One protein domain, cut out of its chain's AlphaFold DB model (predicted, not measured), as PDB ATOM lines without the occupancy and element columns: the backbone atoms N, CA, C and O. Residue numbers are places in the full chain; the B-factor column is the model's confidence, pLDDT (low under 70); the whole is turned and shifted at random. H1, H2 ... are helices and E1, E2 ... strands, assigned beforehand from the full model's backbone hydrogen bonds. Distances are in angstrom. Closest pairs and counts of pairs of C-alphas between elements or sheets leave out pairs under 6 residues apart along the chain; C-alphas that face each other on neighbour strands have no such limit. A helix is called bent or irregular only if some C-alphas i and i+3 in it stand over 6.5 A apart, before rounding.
ATOM      1  N   GLU A   4     -19.577  62.411 -24.567       95.50
ATOM      2  CA  GLU A   4     -20.946  62.856 -24.275       95.50
ATOM      3  C   GLU A   4     -21.639  63.377 -25.542       95.50
ATOM      4  O   GLU A   4     -22.740  62.938 -25.882       95.50
ATOM      5  N   ALA A   5     -20.965  64.255 -26.291       95.88
ATOM      6  CA  ALA A   5     -21.478  64.787 -27.548       95.88
ATOM      7  C   ALA A   5     -21.654  63.687 -28.608       95.88
ATOM      8  O   ALA A   5     -22.655  63.686 -29.329       95.88
ATOM      9  N   ALA A   6     -20.719  62.734 -28.678       96.25
ATOM     10  CA  ALA A   6     -20.819  61.584 -29.573       96.25
ATOM     11  C   ALA A   6     -22.049  60.725 -29.248       96.25
ATOM     12  O   ALA A   6     -22.828  60.414 -30.145       96.25
ATOM     13  N   THR A   7     -22.274  60.412 -27.971       96.31
ATOM     14  CA  THR A   7     -23.413  59.597 -27.521       96.31
ATOM     15  C   THR A   7     -24.743  60.270 -27.855       96.31
ATOM     16  O   THR A   7     -25.601  59.660 -28.491       96.31
ATOM     17  N   GLN A   8     -24.889  61.563 -27.544       96.06
ATOM     18  CA  GLN A   8     -26.093  62.332 -27.892       96.06
ATOM     19  C   GLN A   8     -26.336  62.371 -29.407       96.06
ATOM     20  O   GLN A   8     -27.477  62.314 -29.877       96.06
ATOM     21  N   ARG A   9     -25.263  62.472 -30.202       95.94
ATOM     22  CA  ARG A   9     -25.350  62.448 -31.665       95.94
ATOM     23  C   ARG A   9     -25.827  61.094 -32.180       95.94
ATOM     24  O   ARG A   9     -26.692  61.072 -33.054       95.94
ATOM     25  N   ILE A  10     -25.264  60.005 -31.660       96.56
ATOM     26  CA  ILE A  10     -25.620  58.630 -32.026       96.56
ATOM     27  C   ILE A  10     -27.093  58.386 -31.708       96.56
ATOM     28  O   ILE A  10     -27.848  58.048 -32.618       96.56
ATOM     29  N   GLN A  11     -27.520  58.679 -30.476       95.50
ATOM     30  CA  GLN A  11     -28.909  58.532 -30.036       95.50
ATOM     31  C   GLN A  11     -29.875  59.281 -30.957       95.50
ATOM     32  O   GLN A  11     -30.788  58.682 -31.517       95.50
ATOM     33  N   LYS A  12     -29.616  60.564 -31.236       95.62
ATOM     34  CA  LYS A  12     -30.471  61.367 -32.124       95.62
ATOM     35  C   LYS A  12     -30.534  60.831 -33.557       95.62
ATOM     36  O   LYS A  12     -31.564  60.948 -34.223       95.62
ATOM     37  N   SER A  13     -29.429  60.303 -34.079       95.44
ATOM     38  CA  SER A  13     -29.420  59.672 -35.402       95.44
ATOM     39  C   SER A  13     -30.184  58.349 -35.396       95.44
ATOM     40  O   SER A  13     -30.891  58.059 -36.359       95.44
ATOM     41  N   PHE A  14     -30.089  57.575 -34.316       95.62
ATOM     42  CA  PHE A  14     -30.743  56.275 -34.180       95.62
ATOM     43  C   PHE A  14     -32.245  56.414 -33.930       95.62
ATOM     44  O   PHE A  14     -33.021  55.656 -34.495       95.62
ATOM     45  N   GLU A  15     -32.687  57.440 -33.207       96.06
ATOM     46  CA  GLU A  15     -34.105  57.805 -33.113       96.06
ATOM     47  C   GLU A  15     -34.711  58.044 -34.500       96.06
ATOM     48  O   GLU A  15     -35.735  57.455 -34.840       96.06
ATOM     49  N   LYS A  16     -34.040  58.836 -35.346       96.50
ATOM     50  CA  LYS A  16     -34.486  59.096 -36.724       96.50
ATOM     51  C   LYS A  16     -34.430  57.858 -37.607       96.50
ATOM     52  O   LYS A  16     -35.299  57.673 -38.457       96.50
ATOM     53  N   LEU A  17     -33.391  57.040 -37.442       96.06
ATOM     54  CA  LEU A  17     -33.254  55.760 -38.133       96.06
ATOM     55  C   LEU A  17     -34.449  54.861 -37.801       96.06
ATOM     56  O   LEU A  17     -35.100  54.340 -38.703       96.06
ATOM     57  N   ASN A  18     -34.772  54.750 -36.515       96.19
ATOM     58  CA  ASN A  18     -35.853  53.921 -36.007       96.19
ATOM     59  C   ASN A  18     -37.229  54.463 -36.410       96.19
ATOM     60  O   ASN A  18     -38.109  53.684 -36.763       96.19
ATOM     61  N   GLU A  19     -37.417  55.784 -36.415       96.56
ATOM     62  CA  GLU A  19     -38.637  56.430 -36.907       96.56
ATOM     63  C   GLU A  19     -38.854  56.145 -38.401       96.56
ATOM     64  O   GLU A  19     -39.939  55.722 -38.797       96.56
ATOM     65  N   ALA A  20     -37.811  56.296 -39.224       95.31
ATOM     66  CA  ALA A  20     -37.873  56.020 -40.659       95.31
ATOM     67  C   ALA A  20     -38.072  54.527 -40.974       95.31
ATOM     68  O   ALA A  20     -38.724  54.189 -41.964       95.31
ATOM     69  N   TYR A  21     -37.527  53.637 -40.139       95.75
ATOM     70  CA  TYR A  21     -37.702  52.188 -40.259       95.75
ATOM     71  C   TYR A  21     -39.035  51.690 -39.660       95.75
ATOM     72  O   TYR A  21     -39.521  50.617 -40.014       95.75
ATOM     73  N   GLY A  22     -39.640  52.462 -38.753       95.00
ATOM     74  CA  GLY A  22     -40.868  52.133 -38.021       95.00
ATOM     75  C   GLY A  22     -40.669  51.268 -36.768       95.00
ATOM     76  O   GLY A  22     -41.652  50.864 -36.146       95.00
ATOM     77  N   ARG A  23     -39.423  50.942 -36.407       94.19
ATOM     78  CA  ARG A  23     -39.013  50.171 -35.216       94.19
ATOM     79  C   ARG A  23     -37.499  50.279 -35.017       94.19
ATOM     80  O   ARG A  23     -36.812  50.808 -35.883       94.19
ATOM     81  N   ALA A  24     -36.988  49.744 -33.908       92.50
ATOM     82  CA  ALA A  24     -35.548  49.654 -33.681       92.50
ATOM     83  C   ALA A  24     -34.853  48.873 -34.812       92.50
ATOM     84  O   ALA A  24     -35.254  47.748 -35.115       92.50
ATOM     85  N   VAL A  25     -33.853  49.493 -35.444       93.44
ATOM     86  CA  VAL A  25     -32.921  48.824 -36.370       93.44
ATOM     87  C   VAL A  25     -31.828  48.125 -35.573       93.44
ATOM     88  O   VAL A  25     -31.574  46.948 -35.794       93.44
ATOM     89  N   PHE A  26     -31.235  48.856 -34.632       94.25
ATOM     90  CA  PHE A  26     -30.285  48.346 -33.658       94.25
ATOM     91  C   PHE A  26     -30.901  48.516 -32.276       94.25
ATOM     92  O   PHE A  26     -31.364  49.609 -31.933       94.25
ATOM     93  N   ASP A  27     -30.963  47.429 -31.519       93.19
ATOM     94  CA  ASP A  27     -31.471  47.395 -30.144       93.19
ATOM     95  C   ASP A  27     -30.344  47.210 -29.116       93.19
ATOM     96  O   ASP A  27     -30.603  47.172 -27.915       93.19
ATOM     97  N   GLU A  28     -29.101  47.143 -29.591       93.38
ATOM     98  CA  GLU A  28     -27.893  47.069 -28.787       93.38
ATOM     99  C   GLU A  28     -26.759  47.842 -29.476       93.38
ATOM    100  O   GLU A  28     -26.492  47.655 -30.664       93.38
ATOM    101  N   ILE A  29     -26.090  48.726 -28.735       94.88
ATOM    102  CA  ILE A  29     -24.925  49.482 -29.195       94.88
ATOM    103  C   ILE A  29     -23.828  49.537 -28.135       94.88
ATOM    104  O   ILE A  29     -24.097  49.579 -26.934       94.88
ATOM    105  N   ALA A  30     -22.579  49.621 -28.591       93.94
ATOM    106  CA  ALA A  30     -21.416  49.786 -27.728       93.94
ATOM    107  C   ALA A  30     -20.377  50.719 -28.358       93.94
ATOM    108  O   ALA A  30     -20.090  50.605 -29.547       93.94
ATOM    109  N   ILE A  31     -19.780  51.617 -27.568       94.50
ATOM    110  CA  ILE A  31     -18.603  52.395 -27.983       94.50
ATOM    111  C   ILE A  31     -17.362  51.751 -27.387       94.50
ATOM    112  O   ILE A  31     -17.226  51.654 -26.166       94.50
ATOM    113  N   VAL A  32     -16.446  51.350 -28.257       90.38
ATOM    114  CA  VAL A  32     -15.291  50.520 -27.936       90.38
ATOM    115  C   VAL A  32     -14.012  51.182 -28.427       90.38
ATOM    116  O   VAL A  32     -13.899  51.534 -29.596       90.38
ATOM    117  N   GLY A  33     -13.029  51.316 -27.541       89.69
ATOM    118  CA  GLY A  33     -11.664  51.705 -27.874       89.69
ATOM    119  C   GLY A  33     -10.758  50.482 -28.043       89.69
ATOM    120  O   GLY A  33     -10.741  49.595 -27.188       89.69
ATOM    121  N   LEU A  34      -9.966  50.448 -29.116       82.00
ATOM    122  CA  LEU A  34      -8.979  49.401 -29.416       82.00
ATOM    123  C   LEU A  34      -7.546  49.779 -29.014       82.00
ATOM    124  O   LEU A  34      -6.635  48.960 -29.172       82.00
ATOM    125  N   ALA A  35      -7.333  50.985 -28.480       76.12
ATOM    126  CA  ALA A  35      -6.007  51.500 -28.155       76.12
ATOM    127  C   ALA A  35      -5.195  50.526 -27.271       76.12
ATOM    128  O   ALA A  35      -5.608  50.123 -26.183       76.12
ATOM    129  N   GLY A  36      -3.998  50.151 -27.729       70.56
ATOM    130  CA  GLY A  36      -3.119  49.225 -27.006       70.56
ATOM    131  C   GLY A  36      -3.530  47.757 -27.161       70.56
ATOM    132  O   GLY A  36      -3.868  47.335 -28.257       70.56
ATOM    133  N   ARG A  37      -3.434  46.947 -26.092       66.00
ATOM    134  CA  ARG A  37      -3.748  45.494 -26.096       66.00
ATOM    135  C   ARG A  37      -5.091  45.130 -25.458       66.00
ATOM    136  O   ARG A  37      -5.512  43.989 -25.591       66.00
ATOM    137  N   GLN A  38      -5.731  46.058 -24.754       70.56
ATOM    138  CA  GLN A  38      -7.020  45.836 -24.098       70.56
ATOM    139  C   GLN A  38      -8.121  46.532 -24.886       70.56
ATOM    140  O   GLN A  38      -7.893  47.596 -25.458       70.56
ATOM    141  N   LEU A  39      -9.287  45.900 -24.976       79.69
ATOM    142  CA  LEU A  39     -10.484  46.584 -25.437       79.69
ATOM    143  C   LEU A  39     -11.068  47.387 -24.279       79.69
ATOM    144  O   LEU A  39     -11.201  46.864 -23.175       79.69
ATOM    145  N   ASN A  40     -11.418  48.643 -24.536       88.06
ATOM    146  CA  ASN A  40     -12.036  49.515 -23.545       88.06
ATOM    147  C   ASN A  40     -13.485  49.775 -23.943       88.06
ATOM    148  O   ASN A  40     -13.738  50.357 -24.995       88.06
ATOM    149  N   LEU A  41     -14.434  49.368 -23.102       90.88
ATOM    150  CA  LEU A  41     -15.831  49.747 -23.271       90.88
ATOM    151  C   LEU A  41     -16.047  51.144 -22.675       90.88
ATOM    152  O   LEU A  41     -15.867  51.349 -21.476       90.88
ATOM    153  N   HIS A  42     -16.425  52.102 -23.514       93.69
ATOM    154  CA  HIS A  42     -16.684  53.489 -23.117       93.69
ATOM    155  C   HIS A  42     -18.173  53.787 -22.941       93.69
ATOM    156  O   HIS A  42     -18.535  54.668 -22.164       93.69
ATOM    157  N   TYR A  43     -19.028  53.073 -23.670       95.12
ATOM    158  CA  TYR A  43     -20.478  53.212 -23.609       95.12
ATOM    159  C   TYR A  43     -21.141  51.894 -23.995       95.12
ATOM    160  O   TYR A  43     -20.652  51.219 -24.900       95.12
ATOM    161  N   TYR A  44     -22.262  51.568 -23.360       94.81
ATOM    162  CA  TYR A  44     -23.121  50.454 -23.742       94.81
ATOM    163  C   TYR A  44     -24.585  50.833 -23.535       94.81
ATOM    164  O   TYR A  44     -24.939  51.479 -22.548       94.81
ATOM    165  N   GLU A  45     -25.434  50.405 -24.462       94.88
ATOM    166  CA  GLU A  45     -26.884  50.494 -24.359       94.88
ATOM    167  C   GLU A  45     -27.493  49.280 -25.057       94.88
ATOM    168  O   GLU A  45     -27.318  49.105 -26.257       94.88
ATOM    169  N   GLY A  46     -28.200  48.430 -24.317       92.75
ATOM    170  CA  GLY A  46     -28.802  47.221 -24.871       92.75
ATOM    171  C   GLY A  46     -29.326  46.269 -23.793       92.75
ATOM    172  O   GLY A  46     -29.122  46.502 -22.599       92.75
ATOM    173  N   PRO A  47     -30.036  45.196 -24.183       90.31
ATOM    174  CA  PRO A  47     -30.678  44.284 -23.240       90.31
ATOM    175  C   PRO A  47     -29.754  43.193 -22.669       90.31
ATOM    176  O   PRO A  47     -30.191  42.469 -21.775       90.31
ATOM    177  N   ARG A  48     -28.518  43.039 -23.168       88.75
ATOM    178  CA  ARG A  48     -27.625  41.903 -22.858       88.75
ATOM    179  C   ARG A  48     -26.251  42.324 -22.317       88.75
ATOM    180  O   ARG A  48     -25.262  41.662 -22.596       88.75
ATOM    181  N   GLU A  49     -26.169  43.393 -21.522       88.31
ATOM    182  CA  GLU A  49     -24.885  43.981 -21.080       88.31
ATOM    183  C   GLU A  49     -23.889  42.957 -20.513       88.31
ATOM    184  O   GLU A  49     -22.717  42.956 -20.881       88.31
ATOM    185  N   ALA A  50     -24.354  42.058 -19.641       86.38
ATOM    186  CA  ALA A  50     -23.496  41.059 -19.009       86.38
ATOM    187  C   ALA A  50     -22.957  40.011 -19.998       86.38
ATOM    188  O   ALA A  50     -21.803  39.606 -19.876       86.38
ATOM    189  N   GLU A  51     -23.781  39.581 -20.957       85.94
ATOM    190  CA  GLU A  51     -23.374  38.636 -22.007       85.94
ATOM    191  C   GLU A  51     -22.412  39.326 -22.972       85.94
ATOM    192  O   GLU A  51     -21.319  38.822 -23.202       85.94
ATOM    193  N   PHE A  52     -22.757  40.543 -23.414       84.81
ATOM    194  CA  PHE A  52     -21.904  41.359 -24.271       84.81
ATOM    195  C   PHE A  52     -20.521  41.559 -23.650       84.81
ATOM    196  O   PHE A  52     -19.522  41.358 -24.320       84.81
ATOM    197  N   LEU A  53     -20.438  41.915 -22.363       83.69
ATOM    198  CA  LEU A  53     -19.162  42.080 -21.661       83.69
ATOM    199  C   LEU A  53     -18.352  40.781 -21.553       83.69
ATOM    200  O   LEU A  53     -17.122  40.840 -21.591       83.69
ATOM    201  N   GLY A  54     -19.023  39.637 -21.391       82.38
ATOM    202  CA  GLY A  54     -18.386  38.320 -21.363       82.38
ATOM    203  C   GLY A  54     -17.762  37.977 -22.711       82.38
ATOM    204  O   GLY A  54     -16.550  37.778 -22.792       82.38
ATOM    205  N   ASP A  55     -18.568  38.029 -23.769       78.12
ATOM    206  CA  ASP A  55     -18.133  37.769 -25.144       78.12
ATOM    207  C   ASP A  55     -17.033  38.759 -25.562       78.12
ATOM    208  O   ASP A  55     -16.011  38.389 -26.127       78.12
ATOM    209  N   PHE A  56     -17.175  40.031 -25.189       76.19
ATOM    210  CA  PHE A  56     -16.204  41.083 -25.478       76.19
ATOM    211  C   PHE A  56     -14.831  40.855 -24.828       76.19
ATOM    212  O   PHE A  56     -13.800  41.231 -25.397       76.19
ATOM    213  N   ALA A  57     -14.793  40.251 -23.637       72.06
ATOM    214  CA  ALA A  57     -13.544  39.888 -22.978       72.06
ATOM    215  C   ALA A  57     -12.854  38.710 -23.689       72.06
ATOM    216  O   ALA A  57     -11.633  38.745 -23.886       72.06
ATOM    217  N   ASP A  58     -13.636  37.718 -24.117       70.69
ATOM    218  CA  ASP A  58     -13.144  36.480 -24.723       70.69
ATOM    219  C   ASP A  58     -12.750  36.660 -26.205       70.69
ATOM    220  O   ASP A  58     -11.690  36.189 -26.627       70.69
ATOM    221  N   ASP A  59     -13.511  37.445 -26.971       67.94
ATOM    222  CA  ASP A  59     -13.345  37.633 -28.423       67.94
ATOM    223  C   ASP A  59     -12.504  38.853 -28.811       67.94
ATOM    224  O   ASP A  59     -12.401  39.223 -29.986       67.94
ATOM    225  N   SER A  60     -11.821  39.459 -27.839       68.44
ATOM    226  CA  SER A  60     -11.061  40.691 -28.057       68.44
ATOM    227  C   SER A  60     -10.010  40.602 -29.169       68.44
ATOM    228  O   SER A  60      -9.735  41.588 -29.852       68.44
ATOM    229  N   VAL A  61      -9.436  39.416 -29.385       68.88
ATOM    230  CA  VAL A  61      -8.462  39.145 -30.453       68.88
ATOM    231  C   VAL A  61      -9.138  39.026 -31.821       68.88
ATOM    232  O   VAL A  61      -8.619  39.566 -32.798       68.88
ATOM    233  N   SER A  62     -10.285  38.350 -31.892       70.31
ATOM    234  CA  SER A  62     -11.050  38.141 -33.126       70.31
ATOM    235  C   SER A  62     -11.619  39.460 -33.644       70.31
ATOM    236  O   SER A  62     -11.372  39.818 -34.794       70.31
ATOM    237  N   VAL A  63     -12.247  40.241 -32.757       72.19
ATOM    238  CA  VAL A  63     -12.778  41.581 -33.058       72.19
ATOM    239  C   VAL A  63     -11.671  42.504 -33.566       72.19
ATOM    240  O   VAL A  63     -11.836  43.209 -34.557       72.19
ATOM    241  N   ARG A  64     -10.488  42.475 -32.937       72.38
ATOM    242  CA  ARG A  64      -9.334  43.252 -33.415       72.38
ATOM    243  C   ARG A  64      -8.899  42.826 -34.801       72.38
ATOM    244  O   ARG A  64      -8.625  43.691 -35.621       72.38
ATOM    245  N   LYS A  65      -8.796  41.525 -35.062       70.12
ATOM    246  CA  LYS A  65      -8.374  41.024 -36.369       70.12
ATOM    247  C   LYS A  65      -9.331  41.502 -37.463       70.12
ATOM    248  O   LYS A  65      -8.875  42.072 -38.447       70.12
ATOM    249  N   GLU A  66     -10.634  41.373 -37.230       70.00
ATOM    250  CA  GLU A  66     -11.671  41.824 -38.160       70.00
ATOM    251  C   GLU A  66     -11.626  43.343 -38.406       70.00
ATOM    252  O   GLU A  66     -11.800  43.794 -39.535       70.00
ATOM    253  N   LEU A  67     -11.326  44.141 -37.375       71.19
ATOM    254  CA  LEU A  67     -11.288  45.602 -37.487       71.19
ATOM    255  C   LEU A  67      -9.932  46.179 -37.924       71.19
ATOM    256  O   LEU A  67      -9.878  47.335 -38.316       71.19
ATOM    257  N   THR A  68      -8.821  45.445 -37.841       65.69
ATOM    258  CA  THR A  68      -7.478  46.003 -38.119       65.69
ATOM    259  C   THR A  68      -6.874  45.564 -39.445       65.69
ATOM    260  O   THR A  68      -5.934  46.211 -39.901       65.69
ATOM    261  N   GLU A  69      -7.383  44.504 -40.080       62.25
ATOM    262  CA  GLU A  69      -6.775  43.975 -41.310       62.25
ATOM    263  C   GLU A  69      -6.903  44.928 -42.515       62.25
ATOM    264  O   GLU A  69      -5.982  44.962 -43.328       62.25
ATOM    265  N   ASP A  70      -7.946  45.766 -42.581       56.25
ATOM    266  CA  ASP A  70      -8.211  46.639 -43.743       56.25
ATOM    267  C   ASP A  70      -8.555  48.106 -43.409       56.25
ATOM    268  O   ASP A  70      -8.798  48.904 -44.318       56.25
ATOM    269  N   GLN A  71      -8.577  48.502 -42.132       64.62
ATOM    270  CA  GLN A  71      -9.119  49.810 -41.757       64.62
ATOM    271  C   GLN A  71      -8.102  50.945 -41.752       64.62
ATOM    272  O   GLN A  71      -6.946  50.812 -41.349       64.62
ATOM    273  N   THR A  72      -8.580  52.123 -42.139       60.16
ATOM    274  CA  THR A  72      -7.746  53.321 -42.280       60.16
ATOM    275  C   THR A  72      -7.625  54.148 -40.998       60.16
ATOM    276  O   THR A  72      -6.936  55.168 -41.002       60.16
ATOM    277  N   ALA A  73      -8.306  53.736 -39.919       64.00
ATOM    278  CA  ALA A  73      -8.514  54.504 -38.683       64.00
ATOM    279  C   ALA A  73      -9.145  55.898 -38.907       64.00
ATOM    280  O   ALA A  73      -9.147  56.747 -38.011       64.00
ATOM    281  N   ASN A  74      -9.699  56.146 -40.098       71.00
ATOM    282  CA  ASN A  74     -10.403  57.379 -40.407       71.00
ATOM    283  C   ASN A  74     -11.827  57.300 -39.860       71.00
ATOM    284  O   ASN A  74     -12.530  56.305 -40.059       71.00
ATOM    285  N   GLY A  75     -12.265  58.369 -39.195       79.31
ATOM    286  CA  GLY A  75     -13.645  58.479 -38.741       79.31
ATOM    287  C   GLY A  75     -14.632  58.295 -39.898       79.31
ATOM    288  O   GLY A  75     -14.360  58.647 -41.047       79.31
ATOM    289  N   GLY A  76     -15.786  57.719 -39.592       79.75
ATOM    290  CA  GLY A  76     -16.875  57.471 -40.526       79.75
ATOM    291  C   GLY A  76     -16.744  56.221 -41.391       79.75
ATOM    292  O   GLY A  76     -17.713  55.885 -42.069       79.75
ATOM    293  N   GLU A  77     -15.623  55.504 -41.368       85.56
ATOM    294  CA  GLU A  77     -15.537  54.177 -41.986       85.56
ATOM    295  C   GLU A  77     -16.563  53.228 -41.339       85.56
ATOM    296  O   GLU A  77     -16.706  53.221 -40.121       85.56
ATOM    297  N   PHE A  78     -17.320  52.458 -42.120       87.69
ATOM    298  CA  PHE A  78     -18.352  51.564 -41.587       87.69
ATOM    299  C   PHE A  78     -18.463  50.290 -42.416       87.69
ATOM    300  O   PHE A  78     -18.154  50.290 -43.609       87.69
ATOM    301  N   SER A  79     -18.959  49.222 -41.798       83.75
ATOM    302  CA  SER A  79     -19.282  47.977 -42.492       83.75
ATOM    303  C   SER A  79     -20.453  47.261 -41.827       83.75
ATOM    304  O   SER A  79     -20.769  47.501 -40.661       83.75
ATOM    305  N   PHE A  80     -21.077  46.374 -42.596       80.50
ATOM    306  CA  PHE A  80     -22.020  45.373 -42.112       80.50
ATOM    307  C   PHE A  80     -21.310  44.027 -42.177       80.50
ATOM    308  O   PHE A  80     -20.793  43.657 -43.238       80.50
ATOM    309  N   THR A  81     -21.253  43.309 -41.064       70.69
ATOM    310  CA  THR A  81     -20.612  41.995 -41.039       70.69
ATOM    311  C   THR A  81     -21.491  41.013 -41.821       70.69
ATOM    312  O   THR A  81     -22.723  41.081 -41.820       70.69
ATOM    313  N   ARG A  82     -20.859  40.138 -42.612       53.06
ATOM    314  CA  ARG A  82     -21.579  39.199 -43.495       53.06
ATOM    315  C   ARG A  82     -22.067  37.943 -42.776       53.06
ATOM    316  O   ARG A  82     -22.895  37.232 -43.335       53.06
ATOM    317  N   GLU A  83     -21.576  37.686 -41.569       48.59
ATOM    318  CA  GLU A  83     -21.867  36.482 -40.793       48.59
ATOM    319  C   GLU A  83     -22.306  36.874 -39.380       48.59
ATOM    320  O   GLU A  83     -21.545  36.786 -38.419       48.59
ATOM    321  N   GLY A  84     -23.566  37.286 -39.246       47.97
ATOM    322  CA  GLY A  84     -24.246  37.437 -37.954       47.97
ATOM    323  C   GLY A  84     -24.509  36.099 -37.245       47.97
ATOM    324  O   GLY A  84     -25.569  35.926 -36.662       47.97
ATOM    325  N   ASP A  85     -23.574  35.148 -37.332       38.50
ATOM    326  CA  ASP A  85     -23.693  33.786 -36.797       38.50
ATOM    327  C   ASP A  85     -22.498  33.374 -35.911       38.50
ATOM    328  O   ASP A  85     -22.425  32.220 -35.484       38.50
ATOM    329  N   GLY A  86     -21.561  34.279 -35.580       40.59
ATOM    330  CA  GLY A  86     -20.444  33.870 -34.714       40.59
ATOM    331  C   GLY A  86     -19.518  34.913 -34.088       40.59
ATOM    332  O   GLY A  86     -18.771  34.521 -33.202       40.59
ATOM    333  N   ALA A  87     -19.541  36.194 -34.483       48.69
ATOM    334  CA  ALA A  87     -18.614  37.210 -33.939       48.69
ATOM    335  C   ALA A  87     -19.296  38.406 -33.237       48.69
ATOM    336  O   ALA A  87     -18.671  39.440 -33.015       48.69
ATOM    337  N   GLY A  88     -20.580  38.285 -32.886       65.56
ATOM    338  CA  GLY A  88     -21.257  39.195 -31.948       65.56
ATOM    339  C   GLY A  88     -21.476  40.646 -32.403       65.56
ATOM    340  O   GLY A  88     -21.971  41.440 -31.602       65.56
ATOM    341  N   ILE A  89     -21.128  41.009 -33.646       78.25
ATOM    342  CA  ILE A  89     -21.276  42.371 -34.183       78.25
ATOM    343  C   ILE A  89     -22.008  42.326 -35.526       78.25
ATOM    344  O   ILE A  89     -21.523  41.672 -36.442       78.25
ATOM    345  N   ASP A  90     -23.125  43.041 -35.675       85.00
ATOM    346  CA  ASP A  90     -23.899  43.132 -36.928       85.00
ATOM    347  C   ASP A  90     -23.404  44.258 -37.854       85.00
ATOM    348  O   ASP A  90     -23.372  44.136 -39.084       85.00
ATOM    349  N   ALA A  91     -23.019  45.392 -37.270       88.75
ATOM    350  CA  ALA A  91     -22.473  46.535 -37.986       88.75
ATOM    351  C   ALA A  91     -21.522  47.341 -37.099       88.75
ATOM    352  O   ALA A  91     -21.637  47.341 -35.873       88.75
ATOM    353  N   TYR A  92     -20.623  48.102 -37.720       90.38
ATOM    354  CA  TYR A  92     -19.799  49.066 -36.997       90.38
ATOM    355  C   TYR A  92     -19.650  50.397 -37.730       90.38
ATOM    356  O   TYR A  92     -19.754  50.453 -38.953       90.38
ATOM    357  N   ILE A  93     -19.347  51.459 -36.977       92.19
ATOM    358  CA  ILE A  93     -18.852  52.749 -37.478       92.19
ATOM    359  C   ILE A  93     -17.575  53.111 -36.709       92.19
ATOM    360  O   ILE A  93     -17.589  53.181 -35.485       92.19
ATOM    361  N   CYS A  94     -16.482  53.397 -37.409       92.31
ATOM    362  CA  CYS A  94     -15.299  54.048 -36.860       92.31
ATOM    363  C   CYS A  94     -15.673  55.469 -36.426       92.31
ATOM    364  O   CYS A  94     -16.031  56.315 -37.247       92.31
ATOM    365  N   LEU A  95     -15.633  55.746 -35.129       93.56
ATOM    366  CA  LEU A  95     -15.939  57.066 -34.586       93.56
ATOM    367  C   LEU A  95     -14.718  57.986 -34.606       93.56
ATOM    368  O   LEU A  95     -14.879  59.202 -34.590       93.56
ATOM    369  N   GLY A  96     -13.513  57.424 -34.632       90.25
ATOM    370  CA  GLY A  96     -12.242  58.136 -34.566       90.25
ATOM    371  C   GLY A  96     -11.072  57.157 -34.437       90.25
ATOM    372  O   GLY A  96     -11.287  55.949 -34.536       90.25
ATOM    373  N   PRO A  97      -9.841  57.645 -34.205       87.19
ATOM    374  CA  PRO A  97      -8.655  56.795 -34.141       87.19
ATOM    375  C   PRO A  97      -8.810  55.681 -33.101       87.19
ATOM    376  O   PRO A  97      -8.919  55.964 -31.912       87.19
ATOM    377  N   ASP A  98      -8.829  54.428 -33.559       86.25
ATOM    378  CA  ASP A  98      -9.017  53.229 -32.735       86.25
ATOM    379  C   ASP A  98     -10.324  53.200 -31.913       86.25
ATOM    380  O   ASP A  98     -10.400  52.465 -30.929       86.25
ATOM    381  N   VAL A  99     -11.358  53.972 -32.271       90.88
ATOM    382  CA  VAL A  99     -12.642  53.997 -31.546       90.88
ATOM    383  C   VAL A  99     -13.793  53.648 -32.475       90.88
ATOM    384  O   VAL A  99     -13.959  54.252 -33.531       90.88
ATOM    385  N   TYR A 100     -14.640  52.723 -32.037       91.38
ATOM    386  CA  TYR A 100     -15.696  52.121 -32.839       91.38
ATOM    387  C   TYR A 100     -17.032  52.142 -32.119       91.38
ATOM    388  O   TYR A 100     -17.103  51.916 -30.916       91.38
ATOM    389  N   LEU A 101     -18.094  52.380 -32.874       93.94
ATOM    390  CA  LEU A 101     -19.462  52.093 -32.489       93.94
ATOM    391  C   LEU A 101     -19.833  50.736 -33.070       93.94
ATOM    392  O   LEU A 101     -19.889  50.607 -34.290       93.94
ATOM    393  N   PHE A 102     -20.118  49.761 -32.221       91.69
ATOM    394  CA  PHE A 102     -20.744  48.505 -32.620       91.69
ATOM    395  C   PHE A 102     -22.256  48.646 -32.512       91.69
ATOM    396  O   PHE A 102     -22.758  49.260 -31.569       91.69
ATOM    397  N   CYS A 103     -22.964  48.112 -33.501       92.56
ATOM    398  CA  CYS A 103     -24.412  48.175 -33.611       92.56
ATOM    399  C   CYS A 103     -24.942  46.772 -33.882       92.56
ATOM    400  O   CYS A 103     -24.546  46.168 -34.875       92.56
ATOM    401  N   ASN A 104     -25.854  46.309 -33.033       90.56
ATOM    402  CA  ASN A 104     -26.401  44.959 -33.031       90.56
ATOM    403  C   ASN A 104     -27.925  44.969 -33.026       90.56
ATOM    404  O   ASN A 104     -28.566  45.892 -32.510       90.56
ATOM    405  N   HIS A 105     -28.502  43.902 -33.568       90.75
ATOM    406  CA  HIS A 105     -29.897  43.561 -33.385       90.75
ATOM    407  C   HIS A 105     -30.024  42.163 -32.769       90.75
ATOM    408  O   HIS A 105     -29.845  41.135 -33.409       90.75
ATOM    409  N   THR A 106     -30.477  42.110 -31.518       87.75
ATOM    410  CA  THR A 106     -30.550  40.884 -30.704       87.75
ATOM    411  C   THR A 106     -31.482  39.784 -31.226       87.75
ATOM    412  O   THR A 106     -31.553  38.707 -30.636       87.75
ATOM    413  N   LYS A 107     -32.250  40.037 -32.293       87.56
ATOM    414  CA  LYS A 107     -33.277  39.113 -32.805       87.56
ATOM    415  C   LYS A 107     -33.232  38.867 -34.303       87.56
ATOM    416  O   LYS A 107     -33.923  37.959 -34.755       87.56
ATOM    417  N   LYS A 108     -32.542  39.708 -35.071       87.00
ATOM    418  CA  LYS A 108     -32.550  39.656 -36.532       87.00
ATOM    419  C   LYS A 108     -31.155  39.913 -37.048       87.00
ATOM    420  O   LYS A 108     -30.497  40.830 -36.582       87.00
ATOM    421  N   SER A 109     -30.774  39.178 -38.076       84.44
ATOM    422  CA  SER A 109     -29.551  39.450 -38.823       84.44
ATOM    423  C   SER A 109     -29.672  40.730 -39.655       84.44
ATOM    424  O   SER A 109     -30.770  41.141 -40.058       84.44
ATOM    425  N   MET A 110     -28.536  41.317 -40.042       86.69
ATOM    426  CA  MET A 110     -28.536  42.414 -41.019       86.69
ATOM    427  C   MET A 110     -29.156  42.021 -42.362       86.69
ATOM    428  O   MET A 110     -29.768  42.862 -43.021       86.69
ATOM    429  N   ALA A 111     -29.063  40.754 -42.770       86.31
ATOM    430  CA  ALA A 111     -29.731  40.271 -43.975       86.31
ATOM    431  C   ALA A 111     -31.260  40.417 -43.873       86.31
ATOM    432  O   ALA A 111     -31.904  40.887 -44.810       86.31
ATOM    433  N   GLU A 112     -31.844  40.091 -42.719       87.88
ATOM    434  CA  GLU A 112     -33.278  40.266 -42.470       87.88
ATOM    435  C   GLU A 112     -33.676  41.738 -42.328       87.88
ATOM    436  O   GLU A 112     -34.723  42.144 -42.834       87.88
ATOM    437  N   VAL A 113     -32.849  42.551 -41.661       89.31
ATOM    438  CA  VAL A 113     -33.093  43.993 -41.498       89.31
ATOM    439  C   VAL A 113     -33.101  44.702 -42.851       89.31
ATOM    440  O   VAL A 113     -34.027  45.467 -43.130       89.31
ATOM    441  N   THR A 114     -32.101  44.428 -43.693       89.25
ATOM    442  CA  THR A 114     -31.922  45.084 -44.999       89.25
ATOM    443  C   THR A 114     -32.875  44.580 -46.082       89.25
ATOM    444  O   THR A 114     -33.114  45.298 -47.055       89.25
ATOM    445  N   ALA A 115     -33.459  43.389 -45.914       90.62
ATOM    446  CA  ALA A 115     -34.501  42.869 -46.799       90.62
ATOM    447  C   ALA A 115     -35.857  43.583 -46.632       90.62
ATOM    448  O   ALA A 115     -36.713  43.493 -47.516       90.62
ATOM    449  N   ASP A 116     -36.076  44.290 -45.519       93.12
ATOM    450  CA  ASP A 116     -37.296  45.067 -45.305       93.12
ATOM    451  C   ASP A 116     -37.313  46.326 -46.187       93.12
ATOM    452  O   ASP A 116     -36.342  47.080 -46.252       93.12
ATOM    453  N   SER A 117     -38.440  46.606 -46.844       93.19
ATOM    454  CA  SER A 117     -38.563  47.759 -47.744       93.19
ATOM    455  C   SER A 117     -38.410  49.111 -47.037       93.19
ATOM    456  O   SER A 117     -37.998  50.083 -47.675       93.19
ATOM    457  N   ALA A 118     -38.673  49.187 -45.728       94.31
ATOM    458  CA  ALA A 118     -38.445  50.383 -44.921       94.31
ATOM    459  C   ALA A 118     -36.951  50.713 -44.768       94.31
ATOM    460  O   ALA A 118     -36.602  51.876 -44.553       94.31
ATOM    461  N   TRP A 119     -36.054  49.733 -44.944       93.38
ATOM    462  CA  TRP A 119     -34.606  49.946 -44.873       93.38
ATOM    463  C   TRP A 119     -34.131  51.011 -45.861       93.38
ATOM    464  O   TRP A 119     -33.310  51.857 -45.509       93.38
ATOM    465  N   LEU A 120     -34.704  51.042 -47.070       90.69
ATOM    466  CA  LEU A 120     -34.330  52.012 -48.101       90.69
ATOM    467  C   LEU A 120     -34.514  53.466 -47.643       90.69
ATOM    468  O   LEU A 120     -33.710  54.322 -48.010       90.69
ATOM    469  N   ASN A 121     -35.533  53.727 -46.821       89.44
ATOM    470  CA  ASN A 121     -35.815  55.051 -46.266       89.44
ATOM    471  C   ASN A 121     -34.964  55.354 -45.022       89.44
ATOM    472  O   ASN A 121     -34.668  56.514 -44.738       89.44
ATOM    473  N   ALA A 122     -34.570  54.315 -44.284       92.62
ATOM    474  CA  ALA A 122     -33.877  54.428 -43.009       92.62
ATOM    475  C   ALA A 122     -32.350  54.544 -43.165       92.62
ATOM    476  O   ALA A 122     -31.727  55.374 -42.500       92.62
ATOM    477  N   GLN A 123     -31.744  53.788 -44.088       91.31
ATOM    478  CA  GLN A 123     -30.286  53.646 -44.245       91.31
ATOM    479  C   GLN A 123     -29.529  54.976 -44.391       91.31
ATOM    480  O   GLN A 123     -28.381  55.096 -43.964       91.31
ATOM    481  N   GLY A 124     -30.181  56.010 -44.938       93.00
ATOM    482  CA  GLY A 124     -29.601  57.347 -45.049       93.00
ATOM    483  C   GLY A 124     -29.237  57.960 -43.693       93.00
ATOM    484  O   GLY A 124     -28.254  58.686 -43.604       93.00
ATOM    485  N   GLN A 125     -29.967  57.642 -42.618       93.81
ATOM    486  CA  GLN A 125     -29.645  58.134 -41.272       93.81
ATOM    487  C   GLN A 125     -28.365  57.499 -40.720       93.81
ATOM    488  O   GLN A 125     -27.569  58.195 -40.090       93.81
ATOM    489  N   PHE A 126     -28.130  56.216 -41.010       92.94
ATOM    490  CA  PHE A 126     -26.887  55.535 -40.647       92.94
ATOM    491  C   PHE A 126     -25.693  56.122 -41.412       92.94
ATOM    492  O   PHE A 126     -24.685  56.489 -40.810       92.94
ATOM    493  N   LEU A 127     -25.846  56.333 -42.726       92.88
ATOM    494  CA  LEU A 127     -24.820  56.981 -43.548       92.88
ATOM    495  C   LEU A 127     -24.514  58.409 -43.067       92.88
ATOM    496  O   LEU A 127     -23.351  58.789 -42.966       92.88
ATOM    497  N   ASN A 128     -25.538  59.189 -42.715       94.00
ATOM    498  CA  ASN A 128     -25.363  60.543 -42.183       94.00
ATOM    499  C   ASN A 128     -24.575  60.558 -40.863       94.00
ATOM    500  O   ASN A 128     -23.841  61.510 -40.596       94.00
ATOM    501  N   LEU A 129     -24.746  59.535 -40.018       95.31
ATOM    502  CA  LEU A 129     -23.976  59.391 -38.784       95.31
ATOM    503  C   LEU A 129     -22.505  59.089 -39.089       95.31
ATOM    504  O   LEU A 129     -21.634  59.771 -38.558       95.31
ATOM    505  N   SER A 130     -22.239  58.136 -39.985       93.81
ATOM    506  CA  SER A 130     -20.884  57.822 -40.455       93.81
ATOM    507  C   SER A 130     -20.191  59.070 -41.027       93.81
ATOM    508  O   SER A 130     -19.124  59.461 -40.557       93.81
ATOM    509  N   GLN A 131     -20.835  59.778 -41.957       94.25
ATOM    510  CA  GLN A 131     -20.280  60.992 -42.566       94.25
ATOM    511  C   GLN A 131     -19.992  62.093 -41.546       94.25
ATOM    512  O   GLN A 131     -19.050  62.864 -41.713       94.25
ATOM    513  N   PHE A 132     -20.790  62.179 -40.483       94.94
ATOM    514  CA  PHE A 132     -20.539  63.135 -39.417       94.94
ATOM    515  C   PHE A 132     -19.225  62.833 -38.687       94.94
ATOM    516  O   PHE A 132     -18.417  63.744 -38.520       94.94
ATOM    517  N   PHE A 133     -18.969  61.571 -38.332       94.69
ATOM    518  CA  PHE A 133     -17.716  61.172 -37.679       94.69
ATOM    519  C   PHE A 133     -16.497  61.219 -38.607       94.69
ATOM    520  O   PHE A 133     -15.378  61.372 -38.124       94.69
ATOM    521  N   ALA A 134     -16.694  61.187 -39.929       92.31
ATOM    522  CA  ALA A 134     -15.624  61.487 -40.883       92.31
ATOM    523  C   ALA A 134     -15.142  62.944 -40.823       92.31
ATOM    524  O   ALA A 134     -13.998  63.226 -41.176       92.31
ATOM    525  N   VAL A 135     -15.998  63.872 -40.385       93.62
ATOM    526  CA  VAL A 135     -15.683  65.307 -40.312       93.62
ATOM    527  C   VAL A 135     -15.316  65.739 -38.892       93.62
ATOM    528  O   VAL A 135     -14.393  66.530 -38.713       93.62
ATOM    529  N   ASP A 136     -16.024  65.233 -37.886       93.88
ATOM    530  CA  ASP A 136     -15.771  65.504 -36.471       93.88
ATOM    531  C   ASP A 136     -15.612  64.160 -35.739       93.88
ATOM    532  O   ASP A 136     -16.593  63.595 -35.260       93.88
TER     533      ASP A 136
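This is residues 4 to 136 of the 140 residues of an uncharacterized protein of Opitutae bacterium (UniProt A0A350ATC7). A twisted sheet of five antiparallel strands has two long helices, H1 and H5, side by side over one face; they run opposite ways and cover the sheet with residues 4 to 11 of H1 and 126 to 135 of H5. Over the opposite face H2 runs along the edge strand E2, while short H4 is off the sheet, near the start of H5. The printed part has 133 residues, with five named helices and five named strands in the order H1 E1 E2 H2 H3 E3 E4 E5 H4 H5, and the class is mixed, helices and strands. The sheet's order is E2 E1 E5 E4 E3. The whole is compact, with a radius of gyration of the C-alphas of 14.0 A, and spans 40 by 32 by 27 A.

H1, residues 4 to 21, begins at C-alpha 4 at (-20.946, 62.856, -24.275) and is 25.5 A long. E1, residues 28 to 33, measures 16.9 A, and E2, residues 40 to 45, 14.9 A. H2 is residues 49 to 58, 14.4 A, and H3 residues 60 to 68, 11.9 A. E3 is residues 78 to 80, E4 residues 91 to 96, 15.8 A, and E5 residues 99 to 104, 16.5 A. H4 is residues 110 to 115. H5, residues 119 to 135, is 24.8 A long and ends at C-alpha 135 at (-15.683, 65.307, -40.312); it is irregular, but only just, with C-alphas 121 and 124 6.7 A apart.

E1 and E2 form a hairpin, with N 31 and O 43 at 2.8 A. E1 and E5 are antiparallel, with N 32 and O 100 at 2.8 A. E3, E4 and E5 form a meander, each strand the antiparallel neighbour of the one before, with N 92 and O 79 at 3.0 A and N 93 and O 101 at 2.9 A. H1 and H5 touch, closest at the C-alphas of Ala 20 and Ala 122, 4.9 A, at a shallow tilt of 18 degrees, opposite ways. H5 runs along E4, at 1 degrees on the local plane, at a height over the sheet of 10.2 A. H2 is on the opposite face, at a height of 9.7 A. H3 only grazes the sheet. H4 and H5 are close but not clearly touching, the closest C-alphas being those of Val 113 and Trp 119, 7.0 A. Every O i to N i+4 pair is within hydrogen-bond range in H1, H2, H3 and H4; in H5, 10 of 13 are.

The C-alphas farthest apart, those of Gly 36 and Ser 117, are 41.1 A apart. The printed part has no cut, and no link is long. The mean pLDDT of the printed part is 84.8; residue 37 and residues 59 to 61, 68 to 73 and 82 to 88 are under 70.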